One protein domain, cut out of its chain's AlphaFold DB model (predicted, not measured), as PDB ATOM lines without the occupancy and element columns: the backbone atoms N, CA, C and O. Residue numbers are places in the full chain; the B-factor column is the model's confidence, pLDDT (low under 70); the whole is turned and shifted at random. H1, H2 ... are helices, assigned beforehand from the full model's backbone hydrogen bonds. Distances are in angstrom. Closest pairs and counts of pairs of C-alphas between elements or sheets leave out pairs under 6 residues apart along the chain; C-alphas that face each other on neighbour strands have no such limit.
ATOM      1  N   ARG A  25      40.484 -49.208  36.071       87.88
ATOM      2  CA  ARG A  25      40.619 -49.616  34.668       87.88
ATOM      3  C   ARG A  25      39.554 -49.005  33.760       87.88
ATOM      4  O   ARG A  25      39.859 -48.676  32.619       87.88
ATOM      5  N   VAL A  26      38.323 -48.862  34.245       89.62
ATOM      6  CA  VAL A  26      37.226 -48.204  33.525       89.62
ATOM      7  C   VAL A  26      37.499 -46.709  33.400       89.62
ATOM      8  O   VAL A  26      37.293 -46.164  32.321       89.62
ATOM      9  N   PHE A  27      38.028 -46.056  34.439       90.50
ATOM     10  CA  PHE A  27      38.407 -44.638  34.370       90.50
ATOM     11  C   PHE A  27      39.599 -44.400  33.436       90.50
ATOM     12  O   PHE A  27      39.546 -43.525  32.578       90.50
ATOM     13  N   LEU A  28      40.610 -45.267  33.489       90.06
ATOM     14  CA  LEU A  28      41.720 -45.263  32.536       90.06
ATOM     15  C   LEU A  28      41.221 -45.429  31.094       90.06
ATOM     16  O   LEU A  28      41.628 -44.683  30.206       90.06
ATOM     17  N   ALA A  29      40.309 -46.374  30.843       90.56
ATOM     18  CA  ALA A  29      39.710 -46.566  29.522       90.56
ATOM     19  C   ALA A  29      38.851 -45.364  29.087       90.56
ATOM     20  O   ALA A  29      38.844 -45.002  27.909       90.56
ATOM     21  N   PHE A  30      38.158 -44.733  30.035       92.69
ATOM     22  CA  PHE A  30      37.361 -43.530  29.821       92.69
ATOM     23  C   PHE A  30      38.220 -42.331  29.393       92.69
ATOM     24  O   PHE A  30      37.822 -41.584  28.497       92.69
ATOM     25  N   ASP A  31      39.413 -42.170  29.960       91.56
ATOM     26  CA  ASP A  31      40.332 -41.084  29.599       91.56
ATOM     27  C   ASP A  31      41.216 -41.402  28.389       91.56
ATOM     28  O   ASP A  31      41.538 -40.501  27.618       91.56
ATOM     29  N   THR A  32      41.529 -42.679  28.149       91.62
ATOM     30  CA  THR A  32      42.282 -43.128  26.958       91.62
ATOM     31  C   THR A  32      41.469 -42.982  25.663       91.62
ATOM     32  O   THR A  32      42.020 -43.015  24.561       91.62
ATOM     33  N   TYR A  33      40.147 -42.824  25.763       91.44
ATOM     34  CA  TYR A  33      39.288 -42.628  24.599       91.44
ATOM     35  C   TYR A  33      39.671 -41.352  23.818       91.44
ATOM     36  O   TYR A  33      39.889 -40.302  24.425       91.44
ATOM     37  N   PRO A  34      39.733 -41.385  22.470       91.94
ATOM     38  CA  PRO A  34      40.189 -40.253  21.661       91.94
ATOM     39  C   PRO A  34      39.107 -39.168  21.500       91.94
ATOM     40  O   PRO A  34      38.614 -38.921  20.398       91.94
ATOM     41  N   TRP A  35      38.765 -38.484  22.596       91.56
ATOM     42  CA  TRP A  35      37.706 -37.468  22.664       91.56
ATOM     43  C   TRP A  35      37.840 -36.360  21.614       91.56
ATOM     44  O   TRP A  35      36.842 -35.962  21.017       91.56
ATOM     45  N   SER A  36      39.064 -35.906  21.334       90.12
ATOM     46  CA  SER A  36      39.329 -34.827  20.371       90.12
ATOM     47  C   SER A  36      39.178 -35.250  18.905       90.12
ATOM     48  O   SER A  36      39.067 -34.397  18.035       90.12
ATOM     49  N   LYS A  37      39.183 -36.557  18.605       90.38
ATOM     50  CA  LYS A  37      39.029 -37.075  17.230       90.38
ATOM     51  C   LYS A  37      37.583 -37.445  16.905       90.38
ATOM     52  O   LYS A  37      37.244 -37.645  15.740       90.38
ATOM     53  N   ASP A  38      36.733 -37.569  17.920       92.50
ATOM     54  CA  ASP A  38      35.352 -37.988  17.740       92.50
ATOM     55  C   ASP A  38      34.450 -36.806  17.363       92.50
ATOM     56  O   ASP A  38      33.950 -36.055  18.202       92.50
ATOM     57  N   THR A  39      34.196 -36.670  16.063       91.62
ATOM     58  CA  THR A  39      33.360 -35.601  15.505       91.62
ATOM     59  C   THR A  39      31.914 -35.652  16.003       91.62
ATOM     60  O   THR A  39      31.284 -34.606  16.177       91.62
ATOM     61  N   LYS A  40      31.369 -36.841  16.288       90.94
ATOM     62  CA  LYS A  40      29.998 -36.990  16.809       90.94
ATOM     63  C   LYS A  40      29.912 -36.486  18.242       90.94
ATOM     64  O   LYS A  40      28.939 -35.834  18.612       90.94
ATOM     65  N   PHE A  41      30.947 -36.753  19.031       91.94
ATOM     66  CA  PHE A  41      31.048 -36.215  20.377       91.94
ATOM     67  C   PHE A  41      31.224 -34.692  20.361       91.94
ATOM     68  O   PHE A  41      30.479 -33.998  21.042       91.94
ATOM     69  N   LEU A  42      32.140 -34.153  19.550       89.94
ATOM     70  CA  LEU A  42      32.395 -32.708  19.492       89.94
ATOM     71  C   LEU A  42      31.179 -31.907  19.003       89.94
ATOM     72  O   LEU A  42      30.886 -30.829  19.526       89.94
ATOM     73  N   THR A  43      30.429 -32.446  18.038       89.00
ATOM     74  CA  THR A  43      29.163 -31.848  17.583       89.00
ATOM     75  C   THR A  43      28.111 -31.867  18.689       89.00
ATOM     76  O   THR A  43      27.499 -30.832  18.952       89.00
ATOM     77  N   LEU A  44      27.951 -32.989  19.400       88.12
ATOM     78  CA  LEU A  44      27.076 -33.080  20.573       88.12
ATOM     79  C   LEU A  44      27.488 -32.069  21.650       88.12
ATOM     80  O   LEU A  44      26.644 -31.313  22.132       88.12
ATOM     81  N   LEU A  45      28.778 -32.000  21.978       88.12
ATOM     82  CA  LEU A  45      29.320 -31.077  22.969       88.12
ATOM     83  C   LEU A  45      28.998 -29.628  22.588       88.12
ATOM     84  O   LEU A  45      28.447 -28.897  23.404       88.12
ATOM     85  N   SER A  46      29.229 -29.254  21.328       85.50
ATOM     86  CA  SER A  46      28.931 -27.921  20.790       85.50
ATOM     87  C   SER A  46      27.440 -27.571  20.847       85.50
ATOM     88  O   SER A  46      27.078 -26.413  21.044       85.50
ATOM     89  N   THR A  47      26.544 -28.547  20.659       85.94
ATOM     90  CA  THR A  47      25.095 -28.307  20.800       85.94
ATOM     91  C   THR A  47      24.682 -28.101  22.252       85.94
ATOM     92  O   THR A  47      23.868 -27.224  22.534       85.94
ATOM     93  N   LEU A  48      25.270 -28.865  23.174       81.12
ATOM     94  CA  LEU A  48      24.958 -28.790  24.597       81.12
ATOM     95  C   LEU A  48      25.451 -27.473  25.220       81.12
ATOM     96  O   LEU A  48      24.848 -26.969  26.167       81.12
ATOM     97  N   THR A  49      26.519 -26.901  24.667       75.25
ATOM     98  CA  THR A  49      27.204 -25.717  25.203       75.25
ATOM     99  C   THR A  49      26.821 -24.407  24.515       75.25
ATOM    100  O   THR A  49      27.122 -23.345  25.044       75.25
ATOM    101  N   LYS A  50      26.086 -24.454  23.394       72.06
ATOM    102  CA  LYS A  50      25.423 -23.282  22.779       72.06
ATOM    103  C   LYS A  50      24.252 -22.726  23.600       72.06
ATOM    104  O   LYS A  50      23.731 -21.659  23.285       72.06
ATOM    105  N   SER A  51      23.821 -23.447  24.633       70.06
ATOM    106  CA  SER A  51      22.911 -22.937  25.663       70.06
ATOM    107  C   SER A  51      23.550 -21.720  26.364       70.06
ATOM    108  O   SER A  51      24.771 -21.700  26.482       70.06
ATOM    109  N   PRO A  52      22.801 -20.721  26.886       60.78
ATOM    110  CA  PRO A  52      23.360 -19.533  27.574       60.78
ATOM    111  C   PRO A  52      24.156 -19.845  28.859       60.78
ATOM    112  O   PRO A  52      24.518 -18.958  29.629       60.78
ATOM    113  N   ILE A  53      24.376 -21.123  29.123       59.06
ATOM    114  CA  ILE A  53      25.015 -21.679  30.290       59.06
ATOM    115  C   ILE A  53      26.502 -21.823  29.973       59.06
ATOM    116  O   ILE A  53      26.877 -22.522  29.034       59.06
ATOM    117  N   THR A  54      27.347 -21.211  30.801       74.06
ATOM    118  CA  THR A  54      28.801 -21.328  30.684       74.06
ATOM    119  C   THR A  54      29.223 -22.805  30.656       74.06
ATOM    120  O   THR A  54      28.760 -23.595  31.500       74.06
ATOM    121  N   PRO A  55      30.049 -23.221  29.678       75.50
ATOM    122  CA  PRO A  55      30.606 -24.562  29.660       75.50
ATOM    123  C   PRO A  55      31.512 -24.720  30.878       75.50
ATOM    124  O   PRO A  55      32.434 -23.942  31.096       75.50
ATOM    125  N   ASP A  56      31.182 -25.708  31.697       85.25
ATOM    126  CA  ASP A  56      31.877 -26.016  32.940       85.25
ATOM    127  C   ASP A  56      32.486 -27.414  32.822       85.25
ATOM    128  O   ASP A  56      31.941 -28.280  32.126       85.25
ATOM    129  N   GLU A  57      33.592 -27.646  33.517       87.25
ATOM    130  CA  GLU A  57      34.334 -28.904  33.505       87.25
ATOM    131  C   GLU A  57      33.427 -30.076  33.910       87.25
ATOM    132  O   GLU A  57      33.406 -31.126  33.266       87.25
ATOM    133  N   HIS A  58      32.567 -29.854  34.908       87.50
ATOM    134  CA  HIS A  58      31.571 -30.828  35.351       87.50
ATOM    135  C   HIS A  58      30.573 -31.218  34.251       87.50
ATOM    136  O   HIS A  58      30.172 -32.380  34.164       87.50
ATOM    137  N   LYS A  59      30.177 -30.273  33.389       86.19
ATOM    138  CA  LYS A  59      29.230 -30.533  32.291       86.19
ATOM    139  C   LYS A  59      29.889 -31.305  31.160       86.19
ATOM    140  O   LYS A  59      29.271 -32.217  30.618       86.19
ATOM    141  N   ILE A  60      31.134 -30.964  30.828       89.50
ATOM    142  CA  ILE A  60      31.922 -31.691  29.825       89.50
ATOM    143  C   ILE A  60      32.121 -33.132  30.289       89.50
ATOM    144  O   ILE A  60      31.825 -34.062  29.544       89.50
ATOM    145  N   ARG A  61      32.503 -33.327  31.552       91.19
ATOM    146  CA  ARG A  61      32.657 -34.648  32.168       91.19
ATOM    147  C   ARG A  61      31.364 -35.463  32.161       91.19
ATOM    148  O   ARG A  61      31.391 -36.645  31.829       91.19
ATOM    149  N   PHE A  62      30.229 -34.836  32.472       91.44
ATOM    150  CA  PHE A  62      28.915 -35.475  32.373       91.44
ATOM    151  C   PHE A  62      28.553 -35.848  30.927       91.44
ATOM    152  O   PHE A  62      28.065 -36.944  30.664       91.44
ATOM    153  N   ALA A  63      28.819 -34.965  29.962       91.50
ATOM    154  CA  ALA A  63      28.577 -35.249  28.551       91.50
ATOM    155  C   ALA A  63      29.455 -36.407  28.052       91.50
ATOM    156  O   ALA A  63      28.960 -37.299  27.359       91.50
ATOM    157  N   ARG A  64      30.736 -36.429  28.444       92.06
ATOM    158  CA  ARG A  64      31.666 -37.526  28.155       92.06
ATOM    159  C   ARG A  64      31.157 -38.841  28.731       92.06
ATOM    160  O   ARG A  64      31.081 -39.816  27.991       92.06
ATOM    161  N   SER A  65      30.767 -38.890  30.006       92.56
ATOM    162  CA  SER A  65      30.303 -40.134  30.640       92.56
ATOM    163  C   SER A  65      29.011 -40.665  30.012       92.56
ATOM    164  O   SER A  65      28.903 -41.864  29.734       92.56
ATOM    165  N   ALA A  66      28.059 -39.780  29.701       92.00
ATOM    166  CA  ALA A  66      26.822 -40.142  29.017       92.00
ATOM    167  C   ALA A  66      27.089 -40.677  27.600       92.00
ATOM    168  O   ALA A  66      26.507 -41.685  27.189       92.00
ATOM    169  N   TYR A  67      27.997 -40.035  26.861       93.38
ATOM    170  CA  TYR A  67      28.396 -40.476  25.528       93.38
ATOM    171  C   TYR A  67      29.141 -41.815  25.566       93.38
ATOM    172  O   TYR A  67      28.794 -42.727  24.818       93.38
ATOM    173  N   PHE A  68      30.103 -41.967  26.478       93.12
ATOM    174  CA  PHE A  68      30.870 -43.198  26.671       93.12
ATOM    175  C   PHE A  68      29.955 -44.384  26.963       93.12
ATOM    176  O   PHE A  68      30.036 -45.418  26.303       93.12
ATOM    177  N   THR A  69      29.011 -44.200  27.888       93.06
ATOM    178  CA  THR A  69      28.034 -45.235  28.247       93.06
ATOM    179  C   THR A  69      27.169 -45.610  27.047       93.06
ATOM    180  O   THR A  69      26.884 -46.782  26.827       93.06
ATOM    181  N   ARG A  70      26.783 -44.632  26.221       92.19
ATOM    182  CA  ARG A  70      25.964 -44.873  25.031       92.19
ATOM    183  C   ARG A  70      26.718 -45.588  23.908       92.19
ATOM    184  O   ARG A  70      26.117 -46.403  23.216       92.19
ATOM    185  N   VAL A  71      27.981 -45.238  23.674       91.31
ATOM    186  CA  VAL A  71      28.753 -45.729  22.518       91.31
ATOM    187  C   VAL A  71      29.512 -47.008  22.839       91.31
ATOM    188  O   VAL A  71      29.533 -47.924  22.023       91.31
ATOM    189  N   ILE A  72      30.121 -47.077  24.019       89.38
ATOM    190  CA  ILE A  72      30.990 -48.182  24.439       89.38
ATOM    191  C   ILE A  72      30.239 -49.158  25.352       89.38
ATOM    192  O   ILE A  72      30.643 -50.307  25.493       89.38
ATOM    193  N   GLY A  73      29.113 -48.740  25.939       89.06
ATOM    194  CA  GLY A  73      28.281 -49.608  26.777       89.06
ATOM    195  C   GLY A  73      28.820 -49.812  28.193       89.06
ATOM    196  O   GLY A  73      28.253 -50.598  28.945       89.06
ATOM    197  N   ILE A  74      29.899 -49.119  28.569       89.25
ATOM    198  CA  ILE A  74      30.479 -49.188  29.911       89.25
ATOM    199  C   ILE A  74      29.933 -48.013  30.733       89.25
ATOM    200  O   ILE A  74      30.183 -46.861  30.368       89.25
ATOM    201  N   PRO A  75      29.181 -48.265  31.819       89.38
ATOM    202  CA  PRO A  75      28.645 -47.203  32.655       89.38
ATOM    203  C   PRO A  75      29.767 -46.542  33.458       89.38
ATOM    204  O   PRO A  75      30.481 -47.207  34.204       89.38
ATOM    205  N   VAL A  76      29.905 -45.222  33.328       90.81
ATOM    206  CA  VAL A  76      30.869 -44.426  34.102       90.81
ATOM    207  C   VAL A  76      30.109 -43.465  35.005       90.81
ATOM    208  O   VAL A  76      29.403 -42.569  34.537       90.81
ATOM    209  N   SER A  77      30.255 -43.646  36.315       90.81
ATOM    210  CA  SER A  77      29.654 -42.771  37.317       90.81
ATOM    211  C   SER A  77      30.491 -41.499  37.481       90.81
ATOM    212  O   SER A  77      31.651 -41.546  37.888       90.81
ATOM    213  N   VAL A  78      29.897 -40.341  37.179       90.75
ATOM    214  CA  VAL A  78      30.539 -39.027  37.350       90.75
ATOM    215  C   VAL A  78      31.017 -38.776  38.788       90.75
ATOM    216  O   VAL A  78      32.170 -38.372  38.928       90.75
ATOM    217  N   PRO A  79      30.216 -39.005  39.854       91.38
ATOM    218  CA  PRO A  79      30.681 -38.742  41.217       91.38
ATOM    219  C   PRO A  79      31.868 -39.628  41.622       91.38
ATOM    220  O   PRO A  79      32.791 -39.150  42.282       91.38
ATOM    221  N   GLU A  80      31.893 -40.889  41.186       90.25
ATOM    222  CA  GLU A  80      32.996 -41.812  41.487       90.25
ATOM    223  C   GLU A  80      34.278 -41.411  40.752       90.25
ATOM    224  O   GLU A  80      35.345 -41.359  41.359       90.25
ATOM    225  N   TYR A  81      34.163 -41.034  39.477       90.25
ATOM    226  CA  TYR A  81      35.291 -40.532  38.698       90.25
ATOM    227  C   TYR A  81      35.855 -39.223  39.280       90.25
ATOM    228  O   TYR A  81      37.068 -39.068  39.395       90.25
ATOM    229  N   THR A  82      35.002 -38.301  39.747       90.88
ATOM    230  CA  THR A  82      35.480 -37.074  40.410       90.88
ATOM    231  C   THR A  82      36.195 -37.347  41.733       90.88
ATOM    232  O   THR A  82      37.190 -36.690  42.029       90.88
ATOM    233  N   ALA A  83      35.729 -38.326  42.516       91.62
ATOM    234  CA  ALA A  83      36.408 -38.733  43.744       91.62
ATOM    235  C   ALA A  83      37.757 -39.407  43.445       91.62
ATOM    236  O   ALA A  83      38.737 -39.181  44.151       91.62
ATOM    237  N   TRP A  84      37.826 -40.194  42.371       90.75
ATOM    238  CA  TRP A  84      39.065 -40.815  41.917       90.75
ATOM    239  C   TRP A  84      40.101 -39.785  41.451       90.75
ATOM    240  O   TRP A  84      41.257 -39.889  41.856       90.75
ATOM    241  N   LEU A  85      39.689 -38.755  40.699       90.19
ATOM    242  CA  LEU A  85      40.565 -37.644  40.300       90.19
ATOM    243  C   LEU A  85      41.118 -36.874  41.507       90.19
ATOM    244  O   LEU A  85      42.288 -36.503  41.512       90.19
ATOM    245  N   ALA A  86      40.311 -36.673  42.553       90.19
ATOM    246  CA  ALA A  86      40.772 -36.021  43.782       90.19
ATOM    247  C   ALA A  86      41.889 -36.815  44.489       90.19
ATOM    248  O   ALA A  86      42.745 -36.224  45.145       90.19
ATOM    249  N   ASN A  87      41.898 -38.141  44.323       90.19
ATOM    250  CA  ASN A  87      42.925 -39.030  44.866       90.19
ATOM    251  C   ASN A  87      44.119 -39.233  43.912       90.19
ATOM    252  O   ASN A  87      45.152 -39.734  44.348       90.19
ATOM    253  N   HIS A  88      43.997 -38.837  42.640       87.94
ATOM    254  CA  HIS A  88      45.015 -39.007  41.598       87.94
ATOM    255  C   HIS A  88      45.319 -37.671  40.898       87.94
ATOM    256  O   HIS A  88      44.968 -37.493  39.729       87.94
ATOM    257  N   PRO A  89      45.997 -36.726  41.578       84.94
ATOM    258  CA  PRO A  89      46.306 -35.412  41.009       84.94
ATOM    259  C   PRO A  89      47.270 -35.477  39.813       84.94
ATOM    260  O   PRO A  89      47.277 -34.566  38.990       84.94
ATOM    261  N   ASP A  90      48.056 -36.551  39.695       85.12
ATOM    262  CA  ASP A  90      49.014 -36.745  38.599       85.12
ATOM    263  C   ASP A  90      48.356 -37.261  37.303       85.12
ATOM    264  O   ASP A  90      49.025 -37.392  36.276       85.12
ATOM    265  N   HIS A  91      47.055 -37.578  37.323       84.62
ATOM    266  CA  HIS A  91      46.367 -38.122  36.158       84.62
ATOM    267  C   HIS A  91      45.940 -37.015  35.168       84.62
ATOM    268  O   HIS A  91      45.175 -36.118  35.536       84.62
ATOM    269  N   PRO A  92      46.350 -37.079  33.884       82.94
ATOM    270  CA  PRO A  92      45.965 -36.084  32.890       82.94
ATOM    271  C   PRO A  92      44.515 -36.297  32.427       82.94
ATOM    272  O   PRO A  92      44.241 -37.117  31.552       82.94
ATOM    273  N   SER A  93      43.568 -35.538  32.986       86.75
ATOM    274  CA  SER A  93      42.195 -35.497  32.460       86.75
ATOM    275  C   SER A  93      42.140 -34.705  31.140       86.75
ATOM    276  O   SER A  93      42.724 -33.621  31.058       86.75
ATOM    277  N   PRO A  94      41.401 -35.169  30.113       87.62
ATOM    278  CA  PRO A  94      41.200 -34.416  28.873       87.62
ATOM    279  C   PRO A  94      40.135 -33.305  28.994       87.62
ATOM    280  O   PRO A  94      39.977 -32.511  28.068       87.62
ATOM    281  N   ASP A  95      39.425 -33.205  30.127       87.25
ATOM    282  CA  ASP A  95      38.398 -32.180  30.384       87.25
ATOM    283  C   ASP A  95      38.870 -30.726  30.141       87.25
ATOM    284  O   ASP A  95      38.192 -30.017  29.391       87.25
ATOM    285  N   PRO A  96      40.013 -30.252  30.689       86.44
ATOM    286  CA  PRO A  96      40.489 -28.884  30.466       86.44
ATOM    287  C   PRO A  96      40.867 -28.604  29.007       86.44
ATOM    288  O   PRO A  96      40.647 -27.496  28.523       86.44
ATOM    289  N   SER A  97      41.401 -29.595  28.286       87.44
ATOM    290  CA  SER A  97      41.747 -29.448  26.865       87.44
ATOM    291  C   SER A  97      40.493 -29.304  25.999       87.44
ATOM    292  O   SER A  97      40.425 -28.421  25.145       87.44
ATOM    293  N   LEU A  98      39.463 -30.109  26.276       87.44
ATOM    294  CA  LEU A  98      38.165 -30.013  25.605       87.44
ATOM    295  C   LEU A  98      37.447 -28.701  25.933       87.44
ATOM    296  O   LEU A  98      36.807 -28.117  25.061       87.44
ATOM    297  N   LEU A  99      37.573 -28.223  27.174       87.69
ATOM    298  CA  LEU A  99      37.045 -26.926  27.585       87.69
ATOM    299  C   LEU A  99      37.751 -25.795  26.827       87.69
ATOM    300  O   LEU A  99      37.083 -24.963  26.223       87.69
ATOM    301  N   ALA A 100      39.086 -25.796  26.778       86.25
ATOM    302  CA  ALA A 100      39.862 -24.796  26.042       86.25
ATOM    303  C   ALA A 100      39.491 -24.752  24.550       86.25
ATOM    304  O   ALA A 100      39.237 -23.674  24.017       86.25
ATOM    305  N   SER A 101      39.359 -25.918  23.905       83.94
ATOM    306  CA  SER A 101      38.934 -26.023  22.500       83.94
ATOM    307  C   SER A 101      37.531 -25.466  22.238       83.94
ATOM    308  O   SER A 101      37.199 -25.165  21.095       83.94
ATOM    309  N   LEU A 102      36.689 -25.377  23.266       80.56
ATOM    310  CA  LEU A 102      35.321 -24.893  23.149       80.56
ATOM    311  C   LEU A 102      35.204 -23.387  23.421       80.56
ATOM    312  O   LEU A 102      34.351 -22.726  22.831       80.56
ATOM    313  N   LEU A 103      36.034 -22.852  24.322       81.38
ATOM    314  CA  LEU A 103      36.080 -21.419  24.629       81.38
ATOM    315  C   LEU A 103      36.811 -20.619  23.548       81.38
ATOM    316  O   LEU A 103      36.479 -19.452  23.347       81.38
ATOM    317  N   ASP A 104      37.784 -21.228  22.868       73.31
ATOM    318  CA  ASP A 104      38.546 -20.583  21.804       73.31
ATOM    319  C   ASP A 104      38.175 -21.164  20.426       73.31
ATOM    320  O   ASP A 104      38.782 -22.140  19.975       73.31
TER     321      ASP A 104
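This is residues 25 to 104 of the 276 residues of an uncharacterized protein of Lomentospora prolificans (UniProt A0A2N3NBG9). The longest helix, H3, makes one side of a compact group of five helices, with H1 and H5 over one of its faces and no helix over the opposite face; H2 and H3 make a helical hairpin, and H4 sits beside H3 on the other side from H2. H5 packs crosswise on residues 57 to 61 of H3, and H1, at the other end of the printed part, lies crosswise near Phe 68 of H3. The printed part has 80 residues with five named helices, H1 to H5 in chain order, and no named strand; the class is all helix. The whole is compact, with a radius of gyration of the C-alphas of 12.2 A and spans of 32 by 26 by 20 A.

H1, residues 25 to 32, is close to but not clearly touching H3, residues 57 to 72; the closest C-alphas, of Phe 30 and Phe 68, are 7.2 A apart, and the lines are only just about perpendicular at 72 degrees. H1 is also close to but not clearly touching H4, residues 78 to 87, with the C-alphas of Phe 27 and Tyr 81 closest at 6.7 A. H2, residues 39 to 49, forms a helical hairpin with H3: they touch, closest at the C-alphas of Leu 45 and Ala 63, 7.0 A, at a steep tilt of 39 degrees, opposite ways. H3 is the hub, touching three other helices, and the helix packing is mostly crossed, with no touching pair at a shallow tilt. H3 and H4 only just touch, with 3 pairs of C-alphas within 8 A; the closest are those of Phe 62 and Val 78, 6.3 A, and the tilt is steep at 63 degrees, opposite ways. H5, residues 95 to 103, touches H3 at residues 57 to 61 alone; the C-alphas of Glu 57 and Asp 95 are closest at 6.1 A, and the lines are only just about perpendicular at 72 degrees. H1 and H5 are apart, as are H2 and H4. In H1, H2, H3, H4 and H5 every O i to N i+4 pair is within hydrogen-bond range.

H1 begins at C-alpha 25, (40.619, -49.616, 34.668), and is 10.2 A long. H2 is 15.2 A long. H3 measures 21.6 A from C-alpha 57, (34.334, -28.904, 33.505), to C-alpha 72. H4 is 14.5 A long, and H5 is 12.4 A long, ending at C-alpha 103, (36.080, -21.419, 24.629).

The C-alphas of Arg 25 and Pro 52 are the two farthest apart, at 35.4 A. The printed part has no cut. The link from H3 to H4 is tight, the other three are short, and no link is long. The mean pLDDT of the printed part is 87.2; residues 52 to 53 are under 70.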